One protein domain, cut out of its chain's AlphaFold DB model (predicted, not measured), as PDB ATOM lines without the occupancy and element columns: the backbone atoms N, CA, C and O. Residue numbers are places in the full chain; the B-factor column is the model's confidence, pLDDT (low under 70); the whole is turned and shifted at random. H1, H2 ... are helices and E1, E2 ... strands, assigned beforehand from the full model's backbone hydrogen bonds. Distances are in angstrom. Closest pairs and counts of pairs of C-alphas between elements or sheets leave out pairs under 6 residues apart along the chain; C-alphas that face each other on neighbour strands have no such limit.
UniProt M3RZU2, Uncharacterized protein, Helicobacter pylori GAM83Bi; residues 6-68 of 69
ATOM      1  N   LYS A   6      99.481  28.627 126.610       90.75
ATOM      2  CA  LYS A   6      99.952  27.997 127.858       90.75
ATOM      3  C   LYS A   6     101.306  27.283 127.741       90.75
ATOM      4  O   LYS A   6     101.946  27.047 128.752       90.75
ATOM      5  N   GLY A   7     101.717  26.911 126.527       89.44
ATOM      6  CA  GLY A   7     103.006  26.273 126.249       89.44
ATOM      7  C   GLY A   7     104.081  27.245 125.760       89.44
ATOM      8  O   GLY A   7     105.139  26.807 125.315       89.44
ATOM      9  N   LEU A   8     103.806  28.552 125.769       93.19
ATOM     10  CA  LEU A   8     104.729  29.582 125.300       93.19
ATOM     11  C   LEU A   8     105.365  30.314 126.481       93.19
ATOM     12  O   LEU A   8     104.714  30.590 127.486       93.19
ATOM     13  N   LEU A   9     106.624  30.707 126.310       92.94
ATOM     14  CA  LEU A   9     107.311  31.611 127.222       92.94
ATOM     15  C   LEU A   9     106.750  33.018 127.029       92.94
ATOM     16  O   LEU A   9     106.649  33.500 125.895       92.94
ATOM     17  N   ARG A  10     106.398  33.683 128.131       95.50
ATOM     18  CA  ARG A  10     105.966  35.081 128.128       95.50
ATOM     19  C   ARG A  10     107.143  35.966 128.517       95.50
ATOM     20  O   ARG A  10     107.577  35.959 129.662       95.50
ATOM     21  N   LEU A  11     107.637  36.737 127.559       93.12
ATOM     22  CA  LEU A  11     108.850  37.539 127.701       93.12
ATOM     23  C   LEU A  11     108.552  39.020 127.443       93.12
ATOM     24  O   LEU A  11     107.506  39.368 126.885       93.12
ATOM     25  N   LYS A  12     109.478  39.897 127.827       92.56
ATOM     26  CA  LYS A  12     109.467  41.329 127.506       92.56
ATOM     27  C   LYS A  12     110.832  41.795 127.017       92.56
ATOM     28  O   LYS A  12     111.852  41.167 127.283       92.56
ATOM     29  N   SER A  13     110.833  42.924 126.313       88.56
ATOM     30  CA  SER A  13     112.062  43.672 126.052       88.56
ATOM     31  C   SER A  13     112.298  44.635 127.207       88.56
ATOM     32  O   SER A  13     111.432  45.459 127.495       88.56
ATOM     33  N   PHE A  14     113.476  44.581 127.812       89.38
ATOM     34  CA  PHE A  14     113.917  45.513 128.844       89.38
ATOM     35  C   PHE A  14     115.390  45.842 128.604       89.38
ATOM     36  O   PHE A  14     116.174  44.930 128.387       89.38
ATOM     37  N   GLU A  15     115.743  47.128 128.538       87.56
ATOM     38  CA  GLU A  15     117.131  47.578 128.301       87.56
ATOM     39  C   GLU A  15     117.831  46.884 127.111       87.56
ATOM     40  O   GLU A  15     118.989  46.487 127.172       87.56
ATOM     41  N   ASN A  16     117.108  46.732 125.992       82.19
ATOM     42  CA  ASN A  16     117.551  46.016 124.781       82.19
ATOM     43  C   ASN A  16     117.878  44.521 124.974       82.19
ATOM     44  O   ASN A  16     118.456  43.905 124.081       82.19
ATOM     45  N   GLN A  17     117.445  43.925 126.080       86.25
ATOM     46  CA  GLN A  17     117.529  42.494 126.352       86.25
ATOM     47  C   GLN A  17     116.137  41.857 126.362       86.25
ATOM     48  O   GLN A  17     115.123  42.533 126.565       86.25
ATOM     49  N   ILE A  18     116.087  40.544 126.130       88.94
ATOM     50  CA  ILE A  18     114.878  39.741 126.310       88.94
ATOM     51  C   ILE A  18     114.940  39.111 127.695       88.94
ATOM     52  O   ILE A  18     115.853  38.349 127.990       88.94
ATOM     53  N   VAL A  19     113.948  39.415 128.520       91.75
ATOM     54  CA  VAL A  19     113.829  38.891 129.885       91.75
ATOM     55  C   VAL A  19     112.427  38.342 130.114       91.75
ATOM     56  O   VAL A  19     111.507  38.604 129.330       91.75
ATOM     57  N   GLU A  20     112.240  37.584 131.189       94.56
ATOM     58  CA  GLU A  20     110.914  37.121 131.592       94.56
ATOM     59  C   GLU A  20     109.974  38.289 131.906       94.56
ATOM     60  O   GLU A  20     110.376  39.370 132.349       94.56
ATOM     61  N   PHE A  21     108.688  38.090 131.617       96.44
ATOM     62  CA  PHE A  21     107.685  39.108 131.883       96.44
ATOM     63  C   PHE A  21     107.357  39.182 133.377       96.44
ATOM     64  O   PHE A  21     106.814  38.246 133.952       96.44
ATOM     65  N   ASP A  22     107.589  40.348 133.970       95.94
ATOM     66  CA  ASP A  22     107.403  40.635 135.399       95.94
ATOM     67  C   ASP A  22     106.016  41.210 135.743       95.94
ATOM     68  O   ASP A  22     105.820  41.797 136.804       95.94
ATOM     69  N   GLY A  23     105.051  41.120 134.826       95.19
ATOM     70  CA  GLY A  23     103.731  41.733 135.000       95.19
ATOM     71  C   GLY A  23     103.628  43.174 134.494       95.19
ATOM     72  O   GLY A  23     102.515  43.698 134.425       95.19
ATOM     73  N   LYS A  24     104.734  43.820 134.092       92.88
ATOM     74  CA  LYS A  24     104.746  45.237 133.698       92.88
ATOM     75  C   LYS A  24     105.188  45.457 132.253       92.88
ATOM     76  O   LYS A  24     106.162  44.893 131.759       92.88
ATOM     77  N   GLY A  25     104.485  46.367 131.578       89.44
ATOM     78  CA  GLY A  25     104.802  46.780 130.212       89.44
ATOM     79  C   GLY A  25     104.309  45.799 129.146       89.44
ATOM     80  O   GLY A  25     103.322  45.087 129.328       89.44
ATOM     81  N   ARG A  26     104.969  45.808 127.983       88.88
ATOM     82  CA  ARG A  26     104.581  44.980 126.835       88.88
ATOM     83  C   ARG A  26     105.244  43.617 126.910       88.88
ATOM     84  O   ARG A  26     106.465  43.529 126.991       88.88
ATOM     85  N   SER A  27     104.430  42.576 126.795       92.50
ATOM     86  CA  SER A  27     104.895  41.198 126.684       92.50
ATOM     87  C   SER A  27     104.627  40.624 125.303       92.50
ATOM     88  O   SER A  27     103.647  40.993 124.655       92.50
ATOM     89  N   PHE A  28     105.421  39.641 124.912       90.81
ATOM     90  CA  PHE A  28     105.180  38.797 123.748       90.81
ATOM     91  C   PHE A  28     105.351  37.324 124.131       90.81
ATOM     92  O   PHE A  28     105.972  36.997 125.142       90.81
ATOM     93  N   TYR A  29     104.770  36.440 123.321       92.69
ATOM     94  CA  TYR A  29     104.856  34.996 123.512       92.69
ATOM     95  C   TYR A  29     105.788  34.373 122.480       92.69
ATOM     96  O   TYR A  29     105.707  34.696 121.293       92.69
ATOM     97  N   VAL A  30     106.646  33.457 122.922       90.38
ATOM     98  CA  VAL A  30     107.585  32.734 122.057       90.38
ATOM     99  C   VAL A  30     107.700  31.273 122.495       90.38
ATOM    100  O   VAL A  30     107.668  30.970 123.684       90.38
ATOM    101  N   CYS A  31     107.803  30.339 121.547       89.81
ATOM    102  CA  CYS A  31     108.066  28.937 121.882       89.81
ATOM    103  C   CYS A  31     109.574  28.695 122.034       89.81
ATOM    104  O   CYS A  31     110.387  29.416 121.449       89.81
ATOM    105  N   GLY A  32     109.957  27.641 122.759       84.94
ATOM    106  CA  GLY A  32     111.370  27.313 122.989       84.94
ATOM    107  C   GLY A  32     112.181  27.129 121.698       84.94
ATOM    108  O   GLY A  32     113.325  27.570 121.619       84.94
ATOM    109  N   ASN A  33     111.574  26.566 120.648       85.50
ATOM    110  CA  ASN A  33     112.240  26.385 119.352       85.50
ATOM    111  C   ASN A  33     112.572  27.721 118.667       85.50
ATOM    112  O   ASN A  33     113.640  27.855 118.072       85.50
ATOM    113  N   CYS A  34     111.688  28.719 118.774       82.62
ATOM    114  CA  CYS A  34     111.937  30.059 118.241       82.62
ATOM    115  C   CYS A  34     113.025  30.806 119.026       82.62
ATOM    116  O   CYS A  34     113.678  31.676 118.458       82.62
ATOM    117  N   LEU A  35     113.231  30.473 120.304       83.50
ATOM    118  CA  LEU A  35     114.274  31.081 121.126       83.50
ATOM    119  C   LEU A  35     115.657  30.490 120.805       83.50
ATOM    120  O   LEU A  35     116.564  31.244 120.464       83.50
ATOM    121  N   LYS A  36     115.786  29.152 120.803       83.06
ATOM    122  CA  LYS A  36     117.069  28.436 120.620       83.06
ATOM    123  C   LYS A  36     117.849  28.849 119.365       83.06
ATOM    124  O   LYS A  36     119.062  28.983 119.423       83.06
ATOM    125  N   ASN A  37     117.155  29.080 118.248       77.44
ATOM    126  CA  ASN A  37     117.787  29.375 116.951       77.44
ATOM    127  C   ASN A  37     117.481  30.790 116.432       77.44
ATOM    128  O   ASN A  37     117.836  31.135 115.302       77.44
ATOM    129  N   GLY A  38     116.755  31.596 117.211       79.75
ATOM    130  CA  GLY A  38     116.107  32.807 116.711       79.75
ATOM    131  C   GLY A  38     116.341  34.062 117.534       79.75
ATOM    132  O   GLY A  38     115.885  35.111 117.095       79.75
ATOM    133  N   GLU A  39     117.064  34.010 118.655       80.38
ATOM    134  CA  GLU A  39     117.197  35.135 119.592       80.38
ATOM    135  C   GLU A  39     117.583  36.462 118.917       80.38
ATOM    136  O   GLU A  39     116.867  37.452 119.052       80.38
ATOM    137  N   LYS A  40     118.637  36.485 118.085       83.62
ATOM    138  CA  LYS A  40     119.047  37.699 117.348       83.62
ATOM    139  C   LYS A  40     117.962  38.214 116.394       83.62
ATOM    140  O   LYS A  40     117.738  39.421 116.294       83.62
ATOM    141  N   LYS A  41     117.276  37.311 115.683       84.00
ATOM    142  CA  LYS A  41     116.166  37.676 114.784       84.00
ATOM    143  C   LYS A  41     114.979  38.211 115.586       84.00
ATOM    144  O   LYS A  41     114.360  39.189 115.171       84.00
ATOM    145  N   LEU A  42     114.706  37.609 116.743       84.25
ATOM    146  CA  LEU A  42     113.654  38.012 117.666       84.25
ATOM    147  C   LEU A  42     113.933  39.407 118.231       84.25
ATOM    148  O   LEU A  42     113.076  40.276 118.127       84.25
ATOM    149  N   LEU A  43     115.146  39.656 118.732       83.62
ATOM    150  CA  LEU A  43     115.598  40.965 119.211       83.62
ATOM    151  C   LEU A  43     115.442  42.045 118.139       83.62
ATOM    152  O   LEU A  43     114.926  43.127 118.425       83.62
ATOM    153  N   LYS A  44     115.835  41.751 116.893       85.81
ATOM    154  CA  LYS A  44     115.668  42.677 115.763       85.81
ATOM    155  C   LYS A  44     114.191  42.969 115.489       85.81
ATOM    156  O   LYS A  44     113.823  44.132 115.338       85.81
ATOM    157  N   ALA A  45     113.343  41.942 115.456       84.62
ATOM    158  CA  ALA A  45     111.905  42.103 115.249       84.62
ATOM    159  C   ALA A  45     111.251  42.908 116.382       84.62
ATOM    160  O   ALA A  45     110.527  43.866 116.122       84.62
ATOM    161  N   ILE A  46     111.564  42.582 117.637       86.88
ATOM    162  CA  ILE A  46     111.041  43.274 118.819       86.88
ATOM    163  C   ILE A  46     111.510  44.727 118.845       86.88
ATOM    164  O   ILE A  46     110.710  45.620 119.102       86.88
ATOM    165  N   SER A  47     112.772  44.994 118.507       84.06
ATOM    166  CA  SER A  47     113.303  46.359 118.445       84.06
ATOM    167  C   SER A  47     112.576  47.228 117.420       84.06
ATOM    168  O   SER A  47     112.387  48.416 117.675       84.06
ATOM    169  N   LYS A  48     112.106  46.646 116.305       84.25
ATOM    170  CA  LYS A  48     111.267  47.352 115.323       84.25
ATOM    171  C   LYS A  48     109.883  47.703 115.872       84.25
ATOM    172  O   LYS A  48     109.335  48.717 115.457       84.25
ATOM    173  N   ILE A  49     109.322  46.901 116.786       84.62
ATOM    174  CA  ILE A  49     107.927  47.039 117.250       84.62
ATOM    175  C   ILE A  49     107.762  47.531 118.693       84.62
ATOM    176  O   ILE A  49     106.648  47.862 119.100       84.62
ATOM    177  N   LYS A  50     108.839  47.619 119.485       81.62
ATOM    178  CA  LYS A  50     108.771  47.999 120.910       81.62
ATOM    179  C   LYS A  50     108.107  49.363 121.130       81.62
ATOM    180  O   LYS A  50     107.395  49.536 122.114       81.62
ATOM    181  N   ASN A  51     108.245  50.260 120.151       83.00
ATOM    182  CA  ASN A  51     107.689  51.616 120.147       83.00
ATOM    183  C   ASN A  51     106.335  51.742 119.426       83.00
ATOM    184  O   ASN A  51     105.894  52.858 119.172       83.00
ATOM    185  N   ALA A  52     105.669  50.633 119.078       84.81
ATOM    186  CA  ALA A  52     104.354  50.689 118.434       84.81
ATOM    187  C   ALA A  52     103.361  51.532 119.266       84.81
ATOM    188  O   ALA A  52     103.490  51.568 120.488       84.81
ATOM    189  N   PRO A  53     102.368  52.215 118.692       85.12
ATOM    190  CA  PRO A  53     101.373  52.942 119.479       85.12
ATOM    191  C   PRO A  53     100.527  51.983 120.336       85.12
ATOM    192  O   PRO A  53     100.354  50.816 119.992       85.12
ATOM    193  N   LYS A  54     100.012  52.459 121.479       81.12
ATOM    194  CA  LYS A  54      99.114  51.668 122.350       81.12
ATOM    195  C   LYS A  54      97.696  51.559 121.773       81.12
ATOM    196  O   LYS A  54      96.972  50.632 122.114       81.12
ATOM    197  N   ASP A  55      97.309  52.505 120.922       84.94
ATOM    198  CA  ASP A  55      95.996  52.545 120.287       84.94
ATOM    199  C   ASP A  55      95.818  51.388 119.294       84.94
ATOM    200  O   ASP A  55      96.512  51.295 118.279       84.94
ATOM    201  N   THR A  56      94.849  50.523 119.589       73.88
ATOM    202  CA  THR A  56      94.521  49.313 118.835       73.88
ATOM    203  C   THR A  56      94.133  49.584 117.378       73.88
ATOM    204  O   THR A  56      94.420  48.749 116.524       73.88
ATOM    205  N   LYS A  57      93.514  50.731 117.053       78.00
ATOM    206  CA  LYS A  57      93.178  51.064 115.652       78.00
ATOM    207  C   LYS A  57      94.433  51.405 114.851       78.00
ATOM    208  O   LYS A  57      94.578  50.990 113.704       78.00
ATOM    209  N   ASN A  58      95.365  52.104 115.487       79.44
ATOM    210  CA  ASN A  58      96.575  52.608 114.848       79.44
ATOM    211  C   ASN A  58      97.722  51.586 114.835       79.44
ATOM    212  O   ASN A  58      98.578  51.633 113.952       79.44
ATOM    213  N   ILE A  59      97.731  50.617 115.759       83.50
ATOM    214  CA  ILE A  59      98.818  49.636 115.874       83.50
ATOM    215  C   ILE A  59      98.919  48.708 114.654       83.50
ATOM    216  O   ILE A  59     100.025  48.373 114.239       83.50
ATOM    217  N   ILE A  60      97.791  48.324 114.043       81.12
ATOM    218  CA  ILE A  60      97.780  47.417 112.882       81.12
ATOM    219  C   ILE A  60      98.439  48.087 111.674       81.12
ATOM    220  O   ILE A  60      99.309  47.484 111.044       81.12
ATOM    221  N   ASN A  61      98.055  49.328 111.370       84.31
ATOM    222  CA  ASN A  61      98.625  50.084 110.252       84.31
ATOM    223  C   ASN A  61     100.112  50.364 110.489       84.31
ATOM    224  O   ASN A  61     100.940  50.067 109.630       84.31
ATOM    225  N   TRP A  62     100.461  50.784 111.707       85.44
ATOM    226  CA  TRP A  62     101.844  51.043 112.099       85.44
ATOM    227  C   TRP A  62     102.751  49.809 111.953       85.44
ATOM    228  O   TRP A  62     103.897  49.923 111.511       85.44
ATOM    229  N   ILE A  63     102.253  48.614 112.304       79.75
ATOM    230  CA  ILE A  63     102.997  47.355 112.133       79.75
ATOM    231  C   ILE A  63     103.139  47.004 110.649       79.75
ATOM    232  O   ILE A  63     104.229  46.605 110.236       79.75
ATOM    233  N   LYS A  64     102.076  47.144 109.843       79.88
ATOM    234  CA  LYS A  64     102.111  46.832 108.403       79.88
ATOM    235  C   LYS A  64     103.161  47.663 107.666       79.88
ATOM    236  O   LYS A  64     103.982  47.091 106.958       79.88
ATOM    237  N   GLU A  65     103.195  48.970 107.907       81.31
ATOM    238  CA  GLU A  65     104.160  49.895 107.291       81.31
ATOM    239  C   GLU A  65     105.621  49.531 107.601       81.31
ATOM    240  O   GLU A  65     106.509  49.732 106.779       81.31
ATOM    241  N   ARG A  66     105.884  48.960 108.783       73.50
ATOM    242  CA  ARG A  66     107.237  48.622 109.261       73.50
ATOM    243  C   ARG A  66     107.637  47.156 109.065       73.50
ATOM    244  O   ARG A  66     108.788  46.807 109.324       73.50
ATOM    245  N   SER A  67     106.709  46.301 108.632       63.94
ATOM    246  CA  SER A  67     106.961  44.872 108.374       63.94
ATOM    247  C   SER A  67     107.410  44.585 106.935       63.94
ATOM    248  O   SER A  67     107.832  43.467 106.657       63.94
ATOM    249  N   ILE A  68     107.335  45.578 106.039       51.88
ATOM    250  CA  ILE A  68     107.665  45.470 104.604       51.88
ATOM    251  C   ILE A  68     109.113  45.937 104.297       51.88
ATOM    252  O   ILE A  68     109.563  45.834 103.162       51.88
TER     253      ILE A  68
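What this domain is: This is residues 6 to 68 of the 69 residues of an uncharacterized protein of Helicobacter pylori GAM83Bi (UniProt M3RZU2). What is the shape? H2 crosses one face of a small antiparallel sheet, E2 E1 E3, with H3 past one end of H2 and H1 near the other. What makes it? The printed 63 residues, mixed in class, hold E1 E2 E3 H1 H2 H3 in chain order. They are only just compact, close to loose: radius of gyration of the C-alphas 12.3 A, spans 30 by 27 by 25 A.

Where its parts are: Where are the strands? E1 is residues 9 to 14, from C-alpha 9 at (107.311, 31.611, 127.222); E2 is 17 to 20, E3 27 to 30. The helices? H1 is residues 32 to 36, H2 39 to 49, H3 56 to 67, ending at (106.961, 44.872, 108.374).

How they stand to each other: What pairs? N 12 and O 19 of hairpin E1 and E2, and N 9 and O 30 of antiparallel E1 and E3, are 2.8 A apart. And the helices? H2 is on the sheet, its height 8.4 A. H2 and H3 are close but not clearly touching, C-alphas 49 and 63 closest at 7.1 A. O i to N i+4 pairs are within hydrogen-bond range throughout H1 and H2, 5 of 8 in H3.

The domain as a whole: How large? C-alphas 36 and 57, the farthest apart, are at 33.3 A. Any cut? The printed part has no cut and no long link. Low confidence? Residues 67 to 68 have pLDDT under 70.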